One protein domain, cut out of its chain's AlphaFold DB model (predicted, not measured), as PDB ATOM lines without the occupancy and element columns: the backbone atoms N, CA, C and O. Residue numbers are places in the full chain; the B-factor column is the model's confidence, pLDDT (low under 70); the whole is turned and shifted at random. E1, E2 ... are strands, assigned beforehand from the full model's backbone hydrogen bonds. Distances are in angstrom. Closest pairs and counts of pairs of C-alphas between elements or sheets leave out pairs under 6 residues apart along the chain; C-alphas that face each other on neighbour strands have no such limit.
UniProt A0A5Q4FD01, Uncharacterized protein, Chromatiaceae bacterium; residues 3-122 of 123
ATOM      1  N   ARG A   3      -5.018  90.268 -50.055       85.19
ATOM      2  CA  ARG A   3      -3.724  90.969 -50.061       85.19
ATOM      3  C   ARG A   3      -3.072  90.839 -48.694       85.19
ATOM      4  O   ARG A   3      -3.747  90.945 -47.676       85.19
ATOM      5  N   GLN A   4      -1.764  90.607 -48.656       87.62
ATOM      6  CA  GLN A   4      -1.024  90.499 -47.401       87.62
ATOM      7  C   GLN A   4       0.298  91.255 -47.491       87.62
ATOM      8  O   GLN A   4       1.091  91.041 -48.405       87.62
ATOM      9  N   LEU A   5       0.547  92.093 -46.490       91.94
ATOM     10  CA  LEU A   5       1.822  92.748 -46.249       91.94
ATOM     11  C   LEU A   5       2.395  92.229 -44.930       91.94
ATOM     12  O   LEU A   5       1.684  92.089 -43.936       91.94
ATOM     13  N   THR A   6       3.688  91.921 -44.896       92.69
ATOM     14  CA  THR A   6       4.369  91.490 -43.671       92.69
ATOM     15  C   THR A   6       5.707  92.193 -43.559       92.69
ATOM     16  O   THR A   6       6.506  92.181 -44.490       92.69
ATOM     17  N   ILE A   7       5.949  92.793 -42.399       95.81
ATOM     18  CA  ILE A   7       7.192  93.468 -42.046       95.81
ATOM     19  C   ILE A   7       7.739  92.763 -40.813       95.81
ATOM     20  O   ILE A   7       7.014  92.546 -39.844       95.81
ATOM     21  N   SER A   8       9.015  92.394 -40.824       95.50
ATOM     22  CA  SER A   8       9.640  91.777 -39.656       95.50
ATOM     23  C   SER A   8      11.066  92.248 -39.447       95.50
ATOM     24  O   SER A   8      11.835  92.345 -40.399       95.50
ATOM     25  N   ALA A   9      11.423  92.458 -38.188       97.06
ATOM     26  CA  ALA A   9      12.779  92.692 -37.725       97.06
ATOM     27  C   ALA A   9      13.188  91.553 -36.789       97.06
ATOM     28  O   ALA A   9      12.368  91.029 -36.036       97.06
ATOM     29  N   SER A  10      14.453  91.152 -36.828       96.56
ATOM     30  CA  SER A  10      14.976  90.136 -35.917       96.56
ATOM     31  C   SER A  10      16.445  90.373 -35.626       96.56
ATOM     32  O   SER A  10      17.140  91.043 -36.389       96.56
ATOM     33  N   GLY A  11      16.910  89.825 -34.513       96.00
ATOM     34  CA  GLY A  11      18.302  89.898 -34.116       96.00
ATOM     35  C   GLY A  11      18.684  88.722 -33.237       96.00
ATOM     36  O   GLY A  11      17.852  88.124 -32.553       96.00
ATOM     37  N   GLN A  12      19.971  88.400 -33.241       94.81
ATOM     38  CA  GLN A  12      20.538  87.376 -32.380       94.81
ATOM     39  C   GLN A  12      21.789  87.922 -31.706       94.81
ATOM     40  O   GLN A  12      22.694  88.439 -32.357       94.81
ATOM     41  N   ARG A  13      21.845  87.793 -30.382       92.00
ATOM     42  CA  ARG A  13      23.006  88.144 -29.574       92.00
ATOM     43  C   ARG A  13      23.317  87.011 -28.609       92.00
ATOM     44  O   ARG A  13      22.614  86.804 -27.622       92.00
ATOM     45  N   SER A  14      24.425  86.315 -28.865       91.12
ATOM     46  CA  SER A  14      24.894  85.186 -28.055       91.12
ATOM     47  C   SER A  14      23.786  84.133 -27.877       91.12
ATOM     48  O   SER A  14      23.409  83.473 -28.842       91.12
ATOM     49  N   LYS A  15      23.246  83.997 -26.662       93.25
ATOM     50  CA  LYS A  15      22.204  83.034 -26.285       93.25
ATOM     51  C   LYS A  15      20.777  83.561 -26.447       93.25
ATOM     52  O   LYS A  15      19.850  82.813 -26.167       93.25
ATOM     53  N   VAL A  16      20.591  84.822 -26.836       94.94
ATOM     54  CA  VAL A  16      19.271  85.448 -26.994       94.94
ATOM     55  C   VAL A  16      19.013  85.707 -28.472       94.94
ATOM     56  O   VAL A  16      19.830  86.340 -29.138       94.94
ATOM     57  N   SER A  17      17.861  85.286 -28.975       96.06
ATOM     58  CA  SER A  17      17.306  85.779 -30.234       96.06
ATOM     59  C   SER A  17      15.983  86.481 -29.972       96.06
ATOM     60  O   SER A  17      15.265  86.156 -29.029       96.06
ATOM     61  N   TRP A  18      15.668  87.478 -30.785       96.88
ATOM     62  CA  TRP A  18      14.407  88.198 -30.714       96.88
ATOM     63  C   TRP A  18      13.895  88.477 -32.120       96.88
ATOM     64  O   TRP A  18      14.668  88.581 -33.075       96.88
ATOM     65  N   SER A  19      12.581  88.592 -32.254       96.81
ATOM     66  CA  SER A  19      11.952  89.032 -33.489       96.81
ATOM     67  C   SER A  19      10.672  89.801 -33.211       96.81
ATOM     68  O   SER A  19       9.972  89.542 -32.235       96.81
ATOM     69  N   VAL A  20      10.380  90.750 -34.086       96.94
ATOM     70  CA  VAL A  20       9.139  91.514 -34.124       96.94
ATOM     71  C   VAL A  20       8.597  91.393 -35.537       96.94
ATOM     72  O   VAL A  20       9.328  91.616 -36.501       96.94
ATOM     73  N   ARG A  21       7.331  91.022 -35.680       97.19
ATOM     74  CA  ARG A  21       6.647  90.876 -36.964       97.19
ATOM     75  C   ARG A  21       5.312  91.600 -36.907       97.19
ATOM     76  O   ARG A  21       4.469  91.246 -36.092       97.19
ATOM     77  N   GLY A  22       5.120  92.563 -37.797       96.25
ATOM     78  CA  GLY A  22       3.824  93.147 -38.116       96.25
ATOM     79  C   GLY A  22       3.279  92.542 -39.407       96.25
ATOM     80  O   GLY A  22       4.034  92.337 -40.360       96.25
ATOM     81  N   ALA A  23       1.987  92.256 -39.466       93.75
ATOM     82  CA  ALA A  23       1.328  91.868 -40.705       93.75
ATOM     83  C   ALA A  23      -0.034  92.546 -40.825       93.75
ATOM     84  O   ALA A  23      -0.764  92.633 -39.840       93.75
ATOM     85  N   ARG A  24      -0.357  92.983 -42.041       91.06
ATOM     86  CA  ARG A  24      -1.684  93.457 -42.435       91.06
ATOM     87  C   ARG A  24      -2.200  92.553 -43.539       91.06
ATOM     88  O   ARG A  24      -1.469  92.263 -44.488       91.06
ATOM     89  N   GLN A  25      -3.433  92.099 -43.404       89.62
ATOM     90  CA  GLN A  25      -4.090  91.257 -44.383       89.62
ATOM     91  C   GLN A  25      -5.491  91.789 -44.650       89.62
ATOM     92  O   GLN A  25      -6.278  91.913 -43.723       89.62
ATOM     93  N   GLU A  26      -5.786  92.031 -45.918       83.06
ATOM     94  CA  GLU A  26      -7.111  92.416 -46.399       83.06
ATOM     95  C   GLU A  26      -7.700  91.190 -47.103       83.06
ATOM     96  O   GLU A  26      -7.032  90.553 -47.937       83.06
ATOM     97  N   ARG A  27      -8.920  90.803 -46.732       80.56
ATOM     98  CA  ARG A  27      -9.638  89.672 -47.324       80.56
ATOM     99  C   ARG A  27     -10.995  90.143 -47.811       80.56
ATOM    100  O   ARG A  27     -11.864  90.465 -47.016       80.56
ATOM    101  N   GLU A  28     -11.166  90.093 -49.119       70.31
ATOM    102  CA  GLU A  28     -12.419  90.401 -49.793       70.31
ATOM    103  C   GLU A  28     -13.106  89.074 -50.136       70.31
ATOM    104  O   GLU A  28     -12.568  88.258 -50.906       70.31
ATOM    105  N   TYR A  29     -14.257  88.835 -49.506       67.69
ATOM    106  CA  TYR A  29     -15.047  87.617 -49.671       67.69
ATOM    107  C   TYR A  29     -16.194  87.855 -50.661       67.69
ATOM    108  O   TYR A  29     -17.056  88.696 -50.443       67.69
ATOM    109  N   GLU A  30     -16.282  87.029 -51.708       57.50
ATOM    110  CA  GLU A  30     -17.341  87.117 -52.737       57.50
ATOM    111  C   GLU A  30     -18.749  86.737 -52.224       57.50
ATOM    112  O   GLU A  30     -19.739  86.857 -52.939       57.50
ATOM    113  N   THR A  31     -18.870  86.266 -50.982       56.59
ATOM    114  CA  THR A  31     -20.121  85.759 -50.398       56.59
ATOM    115  C   THR A  31     -20.515  86.563 -49.172       56.59
ATOM    116  O   THR A  31     -20.160  86.154 -48.079       56.59
ATOM    117  N   GLY A  32     -21.248  87.674 -49.337       57.22
ATOM    118  CA  GLY A  32     -22.130  88.328 -48.341       57.22
ATOM    119  C   GLY A  32     -21.611  88.626 -46.918       57.22
ATOM    120  O   GLY A  32     -22.356  89.168 -46.114       57.22
ATOM    121  N   ARG A  33     -20.368  88.262 -46.593       58.56
ATOM    122  CA  ARG A  33     -19.689  88.366 -45.295       58.56
ATOM    123  C   ARG A  33     -18.779  89.594 -45.223       58.56
ATOM    124  O   ARG A  33     -18.165  89.804 -44.182       58.56
ATOM    125  N   GLY A  34     -18.766  90.386 -46.304       64.88
ATOM    126  CA  GLY A  34     -18.049  91.652 -46.472       64.88
ATOM    127  C   GLY A  34     -16.545  91.524 -46.345       64.88
ATOM    128  O   GLY A  34     -16.003  90.418 -46.269       64.88
ATOM    129  N   ASP A  35     -15.886  92.673 -46.366       75.25
ATOM    130  CA  ASP A  35     -14.437  92.750 -46.309       75.25
ATOM    131  C   ASP A  35     -13.950  92.601 -44.864       75.25
ATOM    132  O   ASP A  35     -14.627  92.970 -43.895       75.25
ATOM    133  N   GLN A  36     -12.790  91.964 -44.723       81.88
ATOM    134  CA  GLN A  36     -12.149  91.693 -43.444       81.88
ATOM    135  C   GLN A  36     -10.710  92.199 -43.466       81.88
ATOM    136  O   GLN A  36      -9.872  91.679 -44.212       81.88
ATOM    137  N   ASP A  37     -10.413  93.112 -42.547       87.94
ATOM    138  CA  ASP A  37      -9.080  93.661 -42.338       87.94
ATOM    139  C   ASP A  37      -8.478  93.099 -41.050       87.94
ATOM    140  O   ASP A  37      -9.017  93.247 -39.954       87.94
ATOM    141  N   VAL A  38      -7.334  92.428 -41.179       90.19
ATOM    142  CA  VAL A  38      -6.614  91.801 -40.068       90.19
ATOM    143  C   VAL A  38      -5.253  92.457 -39.916       90.19
ATOM    144  O   VAL A  38      -4.379  92.318 -40.775       90.19
ATOM    145  N   ASN A  39      -5.033  93.098 -38.776       93.75
ATOM    146  CA  ASN A  39      -3.738  93.625 -38.373       93.75
ATOM    147  C   ASN A  39      -3.183  92.777 -37.239       93.75
ATOM    148  O   ASN A  39      -3.898  92.415 -36.313       93.75
ATOM    149  N   SER A  40      -1.900  92.443 -37.290       94.69
ATOM    150  CA  SER A  40      -1.257  91.671 -36.233       94.69
ATOM    151  C   SER A  40       0.146  92.169 -35.949       94.69
ATOM    152  O   SER A  40       0.879  92.561 -36.857       94.69
ATOM    153  N   LEU A  41       0.521  92.116 -34.678       97.12
ATOM    154  CA  LEU A  41       1.866  92.384 -34.201       97.12
ATOM    155  C   LEU A  41       2.283  91.236 -33.292       97.12
ATOM    156  O   LEU A  41       1.614  90.926 -32.313       97.12
ATOM    157  N   THR A  42       3.390  90.590 -33.623       97.12
ATOM    158  CA  THR A  42       3.961  89.500 -32.839       97.12
ATOM    159  C   THR A  42       5.386  89.842 -32.461       97.12
ATOM    160  O   THR A  42       6.232  90.034 -33.332       97.12
ATOM    161  N   THR A  43       5.666  89.852 -31.167       97.69
ATOM    162  CA  THR A  43       7.017  89.979 -30.627       97.69
ATOM    163  C   THR A  43       7.390  88.672 -29.957       97.69
ATOM    164  O   THR A  43       6.620  88.135 -29.168       97.69
ATOM    165  N   SER A  44       8.571  88.146 -30.251       97.12
ATOM    166  CA  SER A  44       9.072  86.929 -29.623       97.12
ATOM    167  C   SER A  44      10.527  87.068 -29.214       97.12
ATOM    168  O   SER A  44      11.312  87.766 -29.855       97.12
ATOM    169  N   ALA A  45      10.885  86.376 -28.143       96.81
ATOM    170  CA  ALA A  45      12.245  86.232 -27.667       96.81
ATOM    171  C   ALA A  45      12.507  84.761 -27.353       96.81
ATOM    172  O   ALA A  45      11.653  84.073 -26.799       96.81
ATOM    173  N   SER A  46      13.688  84.270 -27.708       97.00
ATOM    174  CA  SER A  46      14.152  82.933 -27.355       97.00
ATOM    175  C   SER A  46      15.493  83.024 -26.644       97.00
ATOM    176  O   SER A  46      16.363  83.804 -27.029       97.00
ATOM    177  N   TYR A  47      15.662  82.219 -25.602       96.81
ATOM    178  CA  TYR A  47      16.864  82.166 -24.789       96.81
ATOM    179  C   TYR A  47      17.393  80.739 -24.663       96.81
ATOM    180  O   TYR A  47      16.677  79.822 -24.258       96.81
ATOM    181  N   GLN A  48      18.676  80.554 -24.963       95.94
ATOM    182  CA  GLN A  48      19.375  79.285 -24.806       95.94
ATOM    183  C   GLN A  48      19.799  79.083 -23.341       95.94
ATOM    184  O   GLN A  48      20.899  79.471 -22.941       95.94
ATOM    185  N   LEU A  49      18.933  78.448 -22.547       93.62
ATOM    186  CA  LEU A  49      19.183  78.127 -21.135       93.62
ATOM    187  C   LEU A  49      20.376  77.170 -20.957       93.62
ATOM    188  O   LEU A  49      21.216  77.365 -20.082       93.62
ATOM    189  N   ALA A  50      20.465  76.141 -21.801       93.50
ATOM    190  CA  ALA A  50      21.526  75.130 -21.790       93.50
ATOM    191  C   ALA A  50      21.819  74.664 -23.228       93.50
ATOM    192  O   ALA A  50      20.990  74.891 -24.102       93.50
ATOM    193  N   PRO A  51      22.925  73.953 -23.527       92.12
ATOM    194  CA  PRO A  51      23.260  73.549 -24.902       92.12
ATOM    195  C   PRO A  51      22.160  72.770 -25.640       92.12
ATOM    196  O   PRO A  51      22.108  72.778 -26.862       92.12
ATOM    197  N   ARG A  52      21.266  72.111 -24.896       94.75
ATOM    198  CA  ARG A  52      20.160  71.308 -25.434       94.75
ATOM    199  C   ARG A  52      18.784  71.792 -24.982       94.75
ATOM    200  O   ARG A  52      17.821  71.078 -25.220       94.75
ATOM    201  N   THR A  53      18.696  72.950 -24.326       96.25
ATOM    202  CA  THR A  53      17.444  73.489 -23.783       96.25
ATOM    203  C   THR A  53      17.311  74.963 -24.135       96.25
ATOM    204  O   THR A  53      18.196  75.757 -23.804       96.25
ATOM    205  N   SER A  54      16.188  75.335 -24.735       96.50
ATOM    206  CA  SER A  54      15.824  76.723 -24.998       96.50
ATOM    207  C   SER A  54      14.462  77.038 -24.394       96.50
ATOM    208  O   SER A  54      13.597  76.170 -24.300       96.50
ATOM    209  N   ALA A  55      14.294  78.279 -23.961       97.38
ATOM    210  CA  ALA A  55      13.007  78.837 -23.591       97.38
ATOM    211  C   ALA A  55      12.602  79.892 -24.613       97.38
ATOM    212  O   ALA A  55      13.456  80.596 -25.151       97.38
ATOM    213  N   GLN A  56      11.308  80.023 -24.847       96.81
ATOM    214  CA  GLN A  56      10.737  81.024 -25.727       96.81
ATOM    215  C   GLN A  56       9.601  81.759 -25.028       96.81
ATOM    216  O   GLN A  56       8.844  81.173 -24.256       96.81
ATOM    217  N   ALA A  57       9.473  83.043 -25.316       97.50
ATOM    218  CA  ALA A  57       8.350  83.867 -24.916       97.50
ATOM    219  C   ALA A  57       7.849  84.626 -26.142       97.50
ATOM    220  O   ALA A  57       8.650  85.104 -26.947       97.50
ATOM    221  N   SER A  58       6.537  84.746 -26.294       97.25
ATOM    222  CA  SER A  58       5.942  85.546 -27.358       97.25
ATOM    223  C   SER A  58       4.700  86.277 -26.888       97.25
ATOM    224  O   SER A  58       3.895  85.727 -26.139       97.25
ATOM    225  N   LEU A  59       4.542  87.492 -27.393       97.19
ATOM    226  CA  LEU A  59       3.352  88.314 -27.273       97.19
ATOM    227  C   LEU A  59       2.782  88.531 -28.667       97.19
ATOM    228  O   LEU A  59       3.524  88.831 -29.605       97.19
ATOM    229  N   GLN A  60       1.475  88.382 -28.792       97.00
ATOM    230  CA  GLN A  60       0.732  88.598 -30.017       97.00
ATOM    231  C   GLN A  60      -0.442  89.518 -29.709       97.00
ATOM    232  O   GLN A  60      -1.205  89.264 -28.782       97.00
ATOM    233  N   TRP A  61      -0.591  90.552 -30.524       96.25
ATOM    234  CA  TRP A  61      -1.827  91.301 -30.661       96.25
ATOM    235  C   TRP A  61      -2.361  91.110 -32.080       96.25
ATOM    236  O   TRP A  61      -1.581  91.041 -33.038       96.25
ATOM    237  N   GLN A  62      -3.676  91.000 -32.211       95.56
ATOM    238  CA  GLN A  62      -4.370  90.961 -33.486       95.56
ATOM    239  C   GLN A  62      -5.674  91.747 -33.388       95.56
ATOM    240  O   GLN A  62      -6.561  91.348 -32.644       95.56
ATOM    241  N   GLY A  63      -5.789  92.808 -34.178       92.69
ATOM    242  CA  GLY A  63      -7.043  93.516 -34.404       92.69
ATOM    243  C   GLY A  63      -7.695  93.013 -35.687       92.69
ATOM    244  O   GLY A  63      -7.014  92.857 -36.707       92.69
ATOM    245  N   THR A  64      -8.992  92.741 -35.637       89.81
ATOM    246  CA  THR A  64      -9.789  92.347 -36.801       89.81
ATOM    247  C   THR A  64     -11.007  93.247 -36.924       89.81
ATOM    248  O   THR A  64     -11.780  93.363 -35.978       89.81
ATOM    249  N   GLU A  65     -11.180  93.852 -38.093       84.94
ATOM    250  CA  GLU A  65     -12.334  94.685 -38.434       84.94
ATOM    251  C   GLU A  65     -13.153  93.984 -39.530       84.94
ATOM    252  O   GLU A  65     -12.588  93.409 -40.465       84.94
ATOM    253  N   TYR A  66     -14.479  93.972 -39.365       81.88
ATOM    254  CA  TYR A  66     -15.432  93.349 -40.288       81.88
ATOM    255  C   TYR A  66     -16.446  94.386 -40.786       81.88
ATOM    256  O   TYR A  66     -17.179  94.964 -39.978       81.88
ATOM    257  N   ASP A  67     -16.555  94.551 -42.106       75.19
ATOM    258  CA  ASP A  67     -17.377  95.613 -42.706       75.19
ATOM    259  C   ASP A  67     -18.895  95.390 -42.604       75.19
ATOM    260  O   ASP A  67     -19.653  96.355 -42.533       75.19
ATOM    261  N   VAL A  68     -19.381  94.141 -42.574       69.12
ATOM    262  CA  VAL A  68     -20.838  93.862 -42.639       69.12
ATOM    263  C   VAL A  68     -21.592  94.309 -41.391       69.12
ATOM    264  O   VAL A  68     -22.714  94.790 -41.505       69.12
ATOM    265  N   ASP A  69     -20.965  94.184 -40.222       69.75
ATOM    266  CA  ASP A  69     -21.601  94.446 -38.924       69.75
ATOM    267  C   ASP A  69     -20.873  95.540 -38.126       69.75
ATOM    268  O   ASP A  69     -21.161  95.738 -36.945       69.75
ATOM    269  N   ASN A  70     -19.904  96.230 -38.746       71.88
ATOM    270  CA  ASN A  70     -18.998  97.181 -38.089       71.88
ATOM    271  C   ASN A  70     -18.384  96.606 -36.795       71.88
ATOM    272  O   ASN A  70     -18.232  97.297 -35.788       71.88
ATOM    273  N   ARG A  71     -18.097  95.298 -36.813       78.88
ATOM    274  CA  ARG A  71     -17.616  94.537 -35.660       78.88
ATOM    275  C   ARG A  71     -16.104  94.670 -35.570       78.88
ATOM    276  O   ARG A  71     -15.407  94.387 -36.550       78.88
ATOM    277  N   LYS A  72     -15.605  94.973 -34.373       83.56
ATOM    278  CA  LYS A  72     -14.184  94.908 -34.052       83.56
ATOM    279  C   LYS A  72     -13.892  93.807 -33.038       83.56
ATOM    280  O   LYS A  72     -14.612  93.642 -32.054       83.56
ATOM    281  N   ASP A  73     -12.827  93.060 -33.306       89.44
ATOM    282  CA  ASP A  73     -12.274  92.059 -32.397       89.44
ATOM    283  C   ASP A  73     -10.804  92.362 -32.121       89.44
ATOM    284  O   ASP A  73      -9.999  92.434 -33.053       89.44
ATOM    285  N   ASP A  74     -10.441  92.437 -30.847       92.69
ATOM    286  CA  ASP A  74      -9.057  92.548 -30.400       92.69
ATOM    287  C   ASP A  74      -8.650  91.272 -29.666       92.69
ATOM    288  O   ASP A  74      -9.279  90.846 -28.703       92.69
ATOM    289  N   LEU A  75      -7.585  90.632 -30.138       94.38
ATOM    290  CA  LEU A  75      -7.042  89.405 -29.571       94.38
ATOM    291  C   LEU A  75      -5.649  89.664 -29.019       94.38
ATOM    292  O   LEU A  75      -4.743  90.080 -29.743       94.38
ATOM    293  N   TYR A  76      -5.458  89.314 -27.753       96.19
ATOM    294  CA  TYR A  76      -4.172  89.325 -27.074       96.19
ATOM    295  C   TYR A  76      -3.786  87.900 -26.713       96.19
ATOM    296  O   TYR A  76      -4.571  87.158 -26.131       96.19
ATOM    297  N   ALA A  77      -2.564  87.497 -27.045       96.44
ATOM    298  CA  ALA A  77      -2.039  86.210 -26.629       96.44
ATOM    299  C   ALA A  77      -0.615  86.334 -26.105       96.44
ATOM    300  O   ALA A  77       0.267  86.923 -26.731       96.44
ATOM    301  N   LEU A  78      -0.387  85.696 -24.967       97.25
ATOM    302  CA  LEU A  78       0.913  85.521 -24.357       97.25
ATOM    303  C   LEU A  78       1.250  84.032 -24.379       97.25
ATOM    304  O   LEU A  78       0.405  83.177 -24.115       97.25
ATOM    305  N   SER A  79       2.475  83.687 -24.752       97.56
ATOM    306  CA  SER A  79       2.925  82.296 -24.763       97.56
ATOM    307  C   SER A  79       4.323  82.166 -24.194       97.56
ATOM    308  O   SER A  79       5.212  82.950 -24.519       97.56
ATOM    309  N   PHE A  80       4.512  81.135 -23.382       97.94
ATOM    310  CA  PHE A  80       5.802  80.703 -22.869       97.94
ATOM    311  C   PHE A  80       6.039  79.267 -23.295       97.94
ATOM    312  O   PHE A  80       5.145  78.432 -23.201       97.94
ATOM    313  N   GLY A  81       7.245  78.962 -23.740       97.62
ATOM    314  CA  GLY A  81       7.621  77.614 -24.109       97.62
ATOM    315  C   GLY A  81       8.991  77.244 -23.582       97.62
ATOM    316  O   GLY A  81       9.848  78.092 -23.346       97.62
ATOM    317  N   LEU A  82       9.170  75.945 -23.404       97.75
ATOM    318  CA  LEU A  82      10.435  75.305 -23.117       97.75
ATOM    319  C   LEU A  82      10.599  74.172 -24.120       97.75
ATOM    320  O   LEU A  82       9.690  73.364 -24.299       97.75
ATOM    321  N   SER A  83      11.755  74.083 -24.762       97.12
ATOM    322  CA  SER A  83      12.091  72.965 -25.634       97.12
ATOM    323  C   SER A  83      13.425  72.357 -25.233       97.12
ATOM    324  O   SER A  83      14.349  73.061 -24.817       97.12
ATOM    325  N   ARG A  84      13.516  71.029 -25.309       97.06
ATOM    326  CA  ARG A  84      14.717  70.276 -24.967       97.06
ATOM    327  C   ARG A  84      14.962  69.143 -25.950       97.06
ATOM    328  O   ARG A  84      14.100  68.297 -26.179       97.06
ATOM    329  N   THR A  85      16.188  69.054 -26.445       96.38
ATOM    330  CA  THR A  85      16.667  67.886 -27.187       96.38
ATOM    331  C   THR A  85      17.031  66.787 -26.187       96.38
ATOM    332  O   THR A  85      17.965  66.942 -25.397       96.38
ATOM    333  N   LEU A  86      16.289  65.675 -26.199       94.44
ATOM    334  CA  LEU A  86      16.463  64.546 -25.276       94.44
ATOM    335  C   LEU A  86      17.531  63.568 -25.785       94.44
ATOM    336  O   LEU A  86      18.449  63.201 -25.052       94.44
ATOM    337  N   GLY A  87      17.519  63.266 -27.084       93.44
ATOM    338  CA  GLY A  87      18.488  62.396 -27.765       93.44
ATOM    339  C   GLY A  87      18.914  62.953 -29.129       93.44
ATOM    340  O   GLY A  87      18.452  64.026 -29.506       93.44
ATOM    341  N   PRO A  88      19.762  62.245 -29.891       91.94
ATOM    342  CA  PRO A  88      20.131  62.643 -31.255       91.94
ATOM    343  C   PRO A  88      18.936  62.709 -32.219       91.94
ATOM    344  O   PRO A  88      18.989  63.416 -33.216       91.94
ATOM    345  N   ARG A  89      17.861  61.970 -31.912       95.06
ATOM    346  CA  ARG A  89      16.670  61.823 -32.762       95.06
ATOM    347  C   ARG A  89      15.366  62.168 -32.047       95.06
ATOM    348  O   ARG A  89      14.302  61.835 -32.554       95.06
ATOM    349  N   THR A  90      15.438  62.766 -30.856       96.56
ATOM    350  CA  THR A  90      14.263  62.989 -30.001       96.56
ATOM    351  C   THR A  90      14.308  64.365 -29.357       96.56
ATOM    352  O   THR A  90      15.299  64.719 -28.709       96.56
ATOM    353  N   SER A  91      13.214  65.108 -29.471       96.25
ATOM    354  CA  SER A  91      13.004  66.399 -28.821       96.25
ATOM    355  C   SER A  91      11.659  66.429 -28.105       96.25
ATOM    356  O   SER A  91      10.708  65.764 -28.508       96.25
ATOM    357  N   ALA A  92      11.594  67.196 -27.024       97.31
ATOM    358  CA  ALA A  92      10.366  67.476 -26.302       97.31
ATOM    359  C   ALA A  92      10.176  68.986 -26.180       97.31
ATOM    360  O   ALA A  92      11.149  69.733 -26.048       97.31
ATOM    361  N   SER A  93       8.930  69.439 -26.184       97.25
ATOM    362  CA  SER A  93       8.580  70.811 -25.852       97.25
ATOM    363  C   SER A  93       7.331  70.871 -24.987       97.25
ATOM    364  O   SER A  93       6.462  70.006 -25.042       97.25
ATOM    365  N   LEU A  94       7.268  71.907 -24.163       97.94
ATOM    366  CA  LEU A  94       6.114  72.273 -23.364       97.94
ATOM    367  C   LEU A  94       5.821  73.740 -23.646       97.94
ATOM    368  O   LEU A  94       6.732  74.560 -23.618       97.94
ATOM    369  N   THR A  95       4.575  74.073 -23.951       97.75
ATOM    370  CA  THR A  95       4.137  75.444 -24.220       97.75
ATOM    371  C   THR A  95       2.893  75.745 -23.408       97.75
ATOM    372  O   THR A  95       1.945  74.970 -23.419       97.75
ATOM    373  N   TYR A  96       2.900  76.877 -22.724       98.06
ATOM    374  CA  TYR A  96       1.733  77.488 -22.116       98.06
ATOM    375  C   TYR A  96       1.324  78.706 -22.942       98.06
ATOM    376  O   TYR A  96       2.179  79.505 -23.327       98.06
ATOM    377  N   ARG A  97       0.029  78.859 -23.203       97.25
ATOM    378  CA  ARG A  97      -0.558  80.023 -23.863       97.25
ATOM    379  C   ARG A  97      -1.738  80.512 -23.042       97.25
ATOM    380  O   ARG A  97      -2.613  79.724 -22.704       97.25
ATOM    381  N   HIS A  98      -1.756  81.808 -22.785       96.94
ATOM    382  CA  HIS A  98      -2.926  82.532 -22.321       96.94
ATOM    383  C   HIS A  98      -3.390  83.441 -23.457       96.94
ATOM    384  O   HIS A  98      -2.557  84.092 -24.096       96.94
ATOM    385  N   GLN A  99      -4.682  83.455 -23.746       95.62
ATOM    386  CA  GLN A  99      -5.258  84.254 -24.814       95.62
ATOM    387  C   GLN A  99      -6.599  84.827 -24.385       95.62
ATOM    388  O   GLN A  99      -7.423  84.107 -23.837       95.62
ATOM    389  N   GLN A 100      -6.821  86.087 -24.719       94.31
ATOM    390  CA  GLN A 100      -8.085  86.778 -24.538       94.31
ATOM    391  C   GLN A 100      -8.501  87.387 -25.873       94.31
ATOM    392  O   GLN A 100      -7.651  87.859 -26.635       94.31
ATOM    393  N   ARG A 101      -9.798  87.353 -26.168       92.06
ATOM    394  CA  ARG A 101     -10.406  88.146 -27.232       92.06
ATOM    395  C   ARG A 101     -11.507  88.997 -26.631       92.06
ATOM    396  O   ARG A 101     -12.403  88.432 -26.008       92.06
ATOM    397  N   ASP A 102     -11.451  90.284 -26.923       88.06
ATOM    398  CA  ASP A 102     -12.519  91.239 -26.662       88.06
ATOM    399  C   ASP A 102     -13.233  91.519 -27.994       88.06
ATOM    400  O   ASP A 102     -12.581  91.684 -29.033       88.06
ATOM    401  N   SER A 103     -14.564  91.475 -28.002       83.19
ATOM    402  CA  SER A 103     -15.382  91.561 -29.216       83.19
ATOM    403  C   SER A 103     -16.603  92.450 -28.997       83.19
ATOM    404  O   SER A 103     -17.316  92.288 -28.014       83.19
ATOM    405  N   ASP A 104     -16.929  93.307 -29.967       80.94
ATOM    406  CA  ASP A 104     -18.153  94.133 -29.912       80.94
ATOM    407  C   ASP A 104     -19.456  93.313 -30.024       80.94
ATOM    408  O   ASP A 104     -20.563  93.832 -29.854       80.94
ATOM    409  N   LEU A 105     -19.350  92.017 -30.334       76.38
ATOM    410  CA  LEU A 105     -20.489  91.128 -30.515       76.38
ATOM    411  C   LEU A 105     -20.889  90.492 -29.169       76.38
ATOM    412  O   LEU A 105     -20.034  89.902 -28.504       76.38
ATOM    413  N   PRO A 106     -22.174  90.533 -28.757       71.00
ATOM    414  CA  PRO A 106     -22.612  89.956 -27.485       71.00
ATOM    415  C   PRO A 106     -22.233  88.474 -27.347       71.00
ATOM    416  O   PRO A 106     -22.613  87.648 -28.177       71.00
ATOM    417  N   GLY A 107     -21.490  88.132 -26.288       72.88
ATOM    418  CA  GLY A 107     -20.974  86.774 -26.058       72.88
ATOM    419  C   GLY A 107     -19.756  86.395 -26.915       72.88
ATOM    420  O   GLY A 107     -19.382  85.225 -26.961       72.88
ATOM    421  N   GLY A 108     -19.155  87.363 -27.612       71.81
ATOM    422  CA  GLY A 108     -17.948  87.195 -28.416       71.81
ATOM    423  C   GLY A 108     -16.648  87.214 -27.608       71.81
ATOM    424  O   GLY A 108     -15.612  86.801 -28.143       71.81
ATOM    425  N   ASP A 109     -16.698  87.633 -26.345       82.56
ATOM    426  CA  ASP A 109     -15.546  87.625 -25.448       82.56
ATOM    427  C   ASP A 109     -15.185  86.198 -25.047       82.56
ATOM    428  O   ASP A 109     -16.055  85.378 -24.735       82.56
ATOM    429  N   TYR A 110     -13.893  85.880 -25.044       88.06
ATOM    430  CA  TYR A 110     -13.441  84.619 -24.467       88.06
ATOM    431  C   TYR A 110     -12.008  84.687 -23.964       88.06
ATOM    432  O   TYR A 110     -11.161  85.395 -24.508       88.06
ATOM    433  N   GLU A 111     -11.744  83.862 -22.959       92.38
ATOM    434  CA  GLU A 111     -10.421  83.626 -22.404       92.38
ATOM    435  C   GLU A 111     -10.057  82.144 -22.569       92.38
ATOM    436  O   GLU A 111     -10.871  81.251 -22.325       92.38
ATOM    437  N   GLU A 112      -8.824  81.869 -22.986       93.81
ATOM    438  CA  GLU A 112      -8.273  80.525 -23.122       93.81
ATOM    439  C   GLU A 112      -6.929  80.423 -22.400       93.81
ATOM    440  O   GLU A 112      -5.989  81.170 -22.671       93.81
ATOM    441  N   ASN A 113      -6.815  79.409 -21.542       96.06
ATOM    442  CA  ASN A 113      -5.556  78.964 -20.961       96.06
ATOM    443  C   ASN A 113      -5.244  77.566 -21.501       96.06
ATOM    444  O   ASN A 113      -6.001  76.620 -21.279       96.06
ATOM    445  N   ARG A 114      -4.126  77.420 -22.217       96.81
ATOM    446  CA  ARG A 114      -3.756  76.176 -22.897       96.81
ATOM    447  C   ARG A 114      -2.341  75.749 -22.553       96.81
ATOM    448  O   ARG A 114      -1.392  76.506 -22.726       96.81
ATOM    449  N   VAL A 115      -2.196  74.491 -22.149       97.38
ATOM    450  CA  VAL A 115      -0.900  73.817 -22.020       97.38
ATOM    451  C   VAL A 115      -0.789  72.769 -23.123       97.38
ATOM    452  O   VAL A 115      -1.709  71.990 -23.352       97.38
ATOM    453  N   THR A 116       0.341  72.739 -23.818       97.94
ATOM    454  CA  THR A 116       0.629  71.785 -24.889       97.94
ATOM    455  C   THR A 116       1.990  71.157 -24.651       97.94
ATOM    456  O   THR A 116       2.990  71.865 -24.558       97.94
ATOM    457  N   ALA A 117       2.030  69.830 -24.571       97.31
ATOM    458  CA  ALA A 117       3.262  69.059 -24.543       97.31
ATOM    459  C   ALA A 117       3.421  68.317 -25.872       97.31
ATOM    460  O   ALA A 117       2.486  67.664 -26.333       97.31
ATOM    461  N   THR A 118       4.606  68.398 -26.465       97.56
ATOM    462  CA  THR A 118       4.924  67.754 -27.739       97.56
ATOM    463  C   THR A 118       6.185  66.922 -27.581       97.56
ATOM    464  O   THR A 118       7.186  67.392 -27.044       97.56
ATOM    465  N   LEU A 119       6.152  65.692 -28.085       96.94
ATOM    466  CA  LEU A 119       7.320  64.833 -28.237       96.94
ATOM    467  C   LEU A 119       7.489  64.535 -29.726       96.94
ATOM    468  O   LEU A 119       6.533  64.144 -30.394       96.94
ATOM    469  N   SER A 120       8.693  64.720 -30.250       96.38
ATOM    470  CA  SER A 120       9.008  64.456 -31.653       96.38
ATOM    471  C   SER A 120      10.181  63.491 -31.749       96.38
ATOM    472  O   SER A 120      11.191  63.663 -31.061       96.38
ATOM    473  N   ALA A 121      10.043  62.477 -32.602       96.06
ATOM    474  CA  ALA A 121      11.077  61.492 -32.885       96.06
ATOM    475  C   ALA A 121      11.190  61.249 -34.396       96.06
ATOM    476  O   ALA A 121      10.175  61.184 -35.089       96.06
ATOM    477  N   THR A 122      12.415  61.115 -34.900       93.88
ATOM    478  CA  THR A 122      12.689  60.778 -36.309       93.88
ATOM    479  C   THR A 122      13.301  59.378 -36.385       93.88
ATOM    480  O   THR A 122      14.178  59.076 -35.574       93.88
TER     481      THR A 122
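AT A GLANCE: This is residues 3 to 122 of the 123 residues of an uncharacterized protein of Chromatiaceae bacterium (UniProt A0A5Q4FD01). One long, twisted and curved sheet of seven strands, E1 to E7, makes the whole domain, like a bent slab with both faces bare. The chain goes back and forth along the length of the sheet, each strand from E2 to E7 lying beside the one before it. The printed part has 120 residues, no named helix and seven strands in the order E1 E2 E3 E4 E5 E6 E7 both along the chain and across the sheet, all antiparallel; the class is all strand. The whole is loose, with a radius of gyration of the C-alphas of 18.0 A, and elongated, spanning 52 by 30 by 25 A.

IN THESE COORDINATES: The longest strand by residues is E5, residues 71 to 87, 49.0 A from first to last C-alpha. Before it come E4, residues 53 to 66, 41.8 A; E3, residues 35 to 50, 47.0 A; E2, residues 16 to 28, 39.4 A; and E1, residues 3 to 13, 33.8 A, which begins with C-alpha 3 at (-3.724, 90.969, -50.061). After it come E6, residues 90 to 103, 41.2 A, and E7, residues 110 to 121, 34.7 A, which ends with C-alpha 121 at (11.077, 61.492, -32.885).

HOW THE PARTS SIT: The strands form a meander, each the antiparallel neighbour of the one before, and each such pair is a hairpin. E4 and E5 run at 163 degrees, with N 60 and O 77 2.8 A apart, within hydrogen-bond range. In that range too are N 41 of E3 and O 61 of E4, 2.9 A, N 21 of E2 and O 42 of E3, 2.8 A, and N 7 of E1 and O 22 of E2, 2.8 A. On the other side of E5, N 80 and O 96 of E6 are 2.8 A apart, and N 97 of E6 and O 114 of E7 2.8 A. The edge strands E1 and E7 are apart. From edge to edge the strands' lines turn by 63 degrees.

THE WHOLE: The C-alphas of Gly 32 and Pro 51, the two farthest apart, are 53.2 A from each other. The printed part has no cut, and no link is long. The mean pLDDT of the printed part is 90.3; residues 29 to 34 and 68 to 69 are under 70.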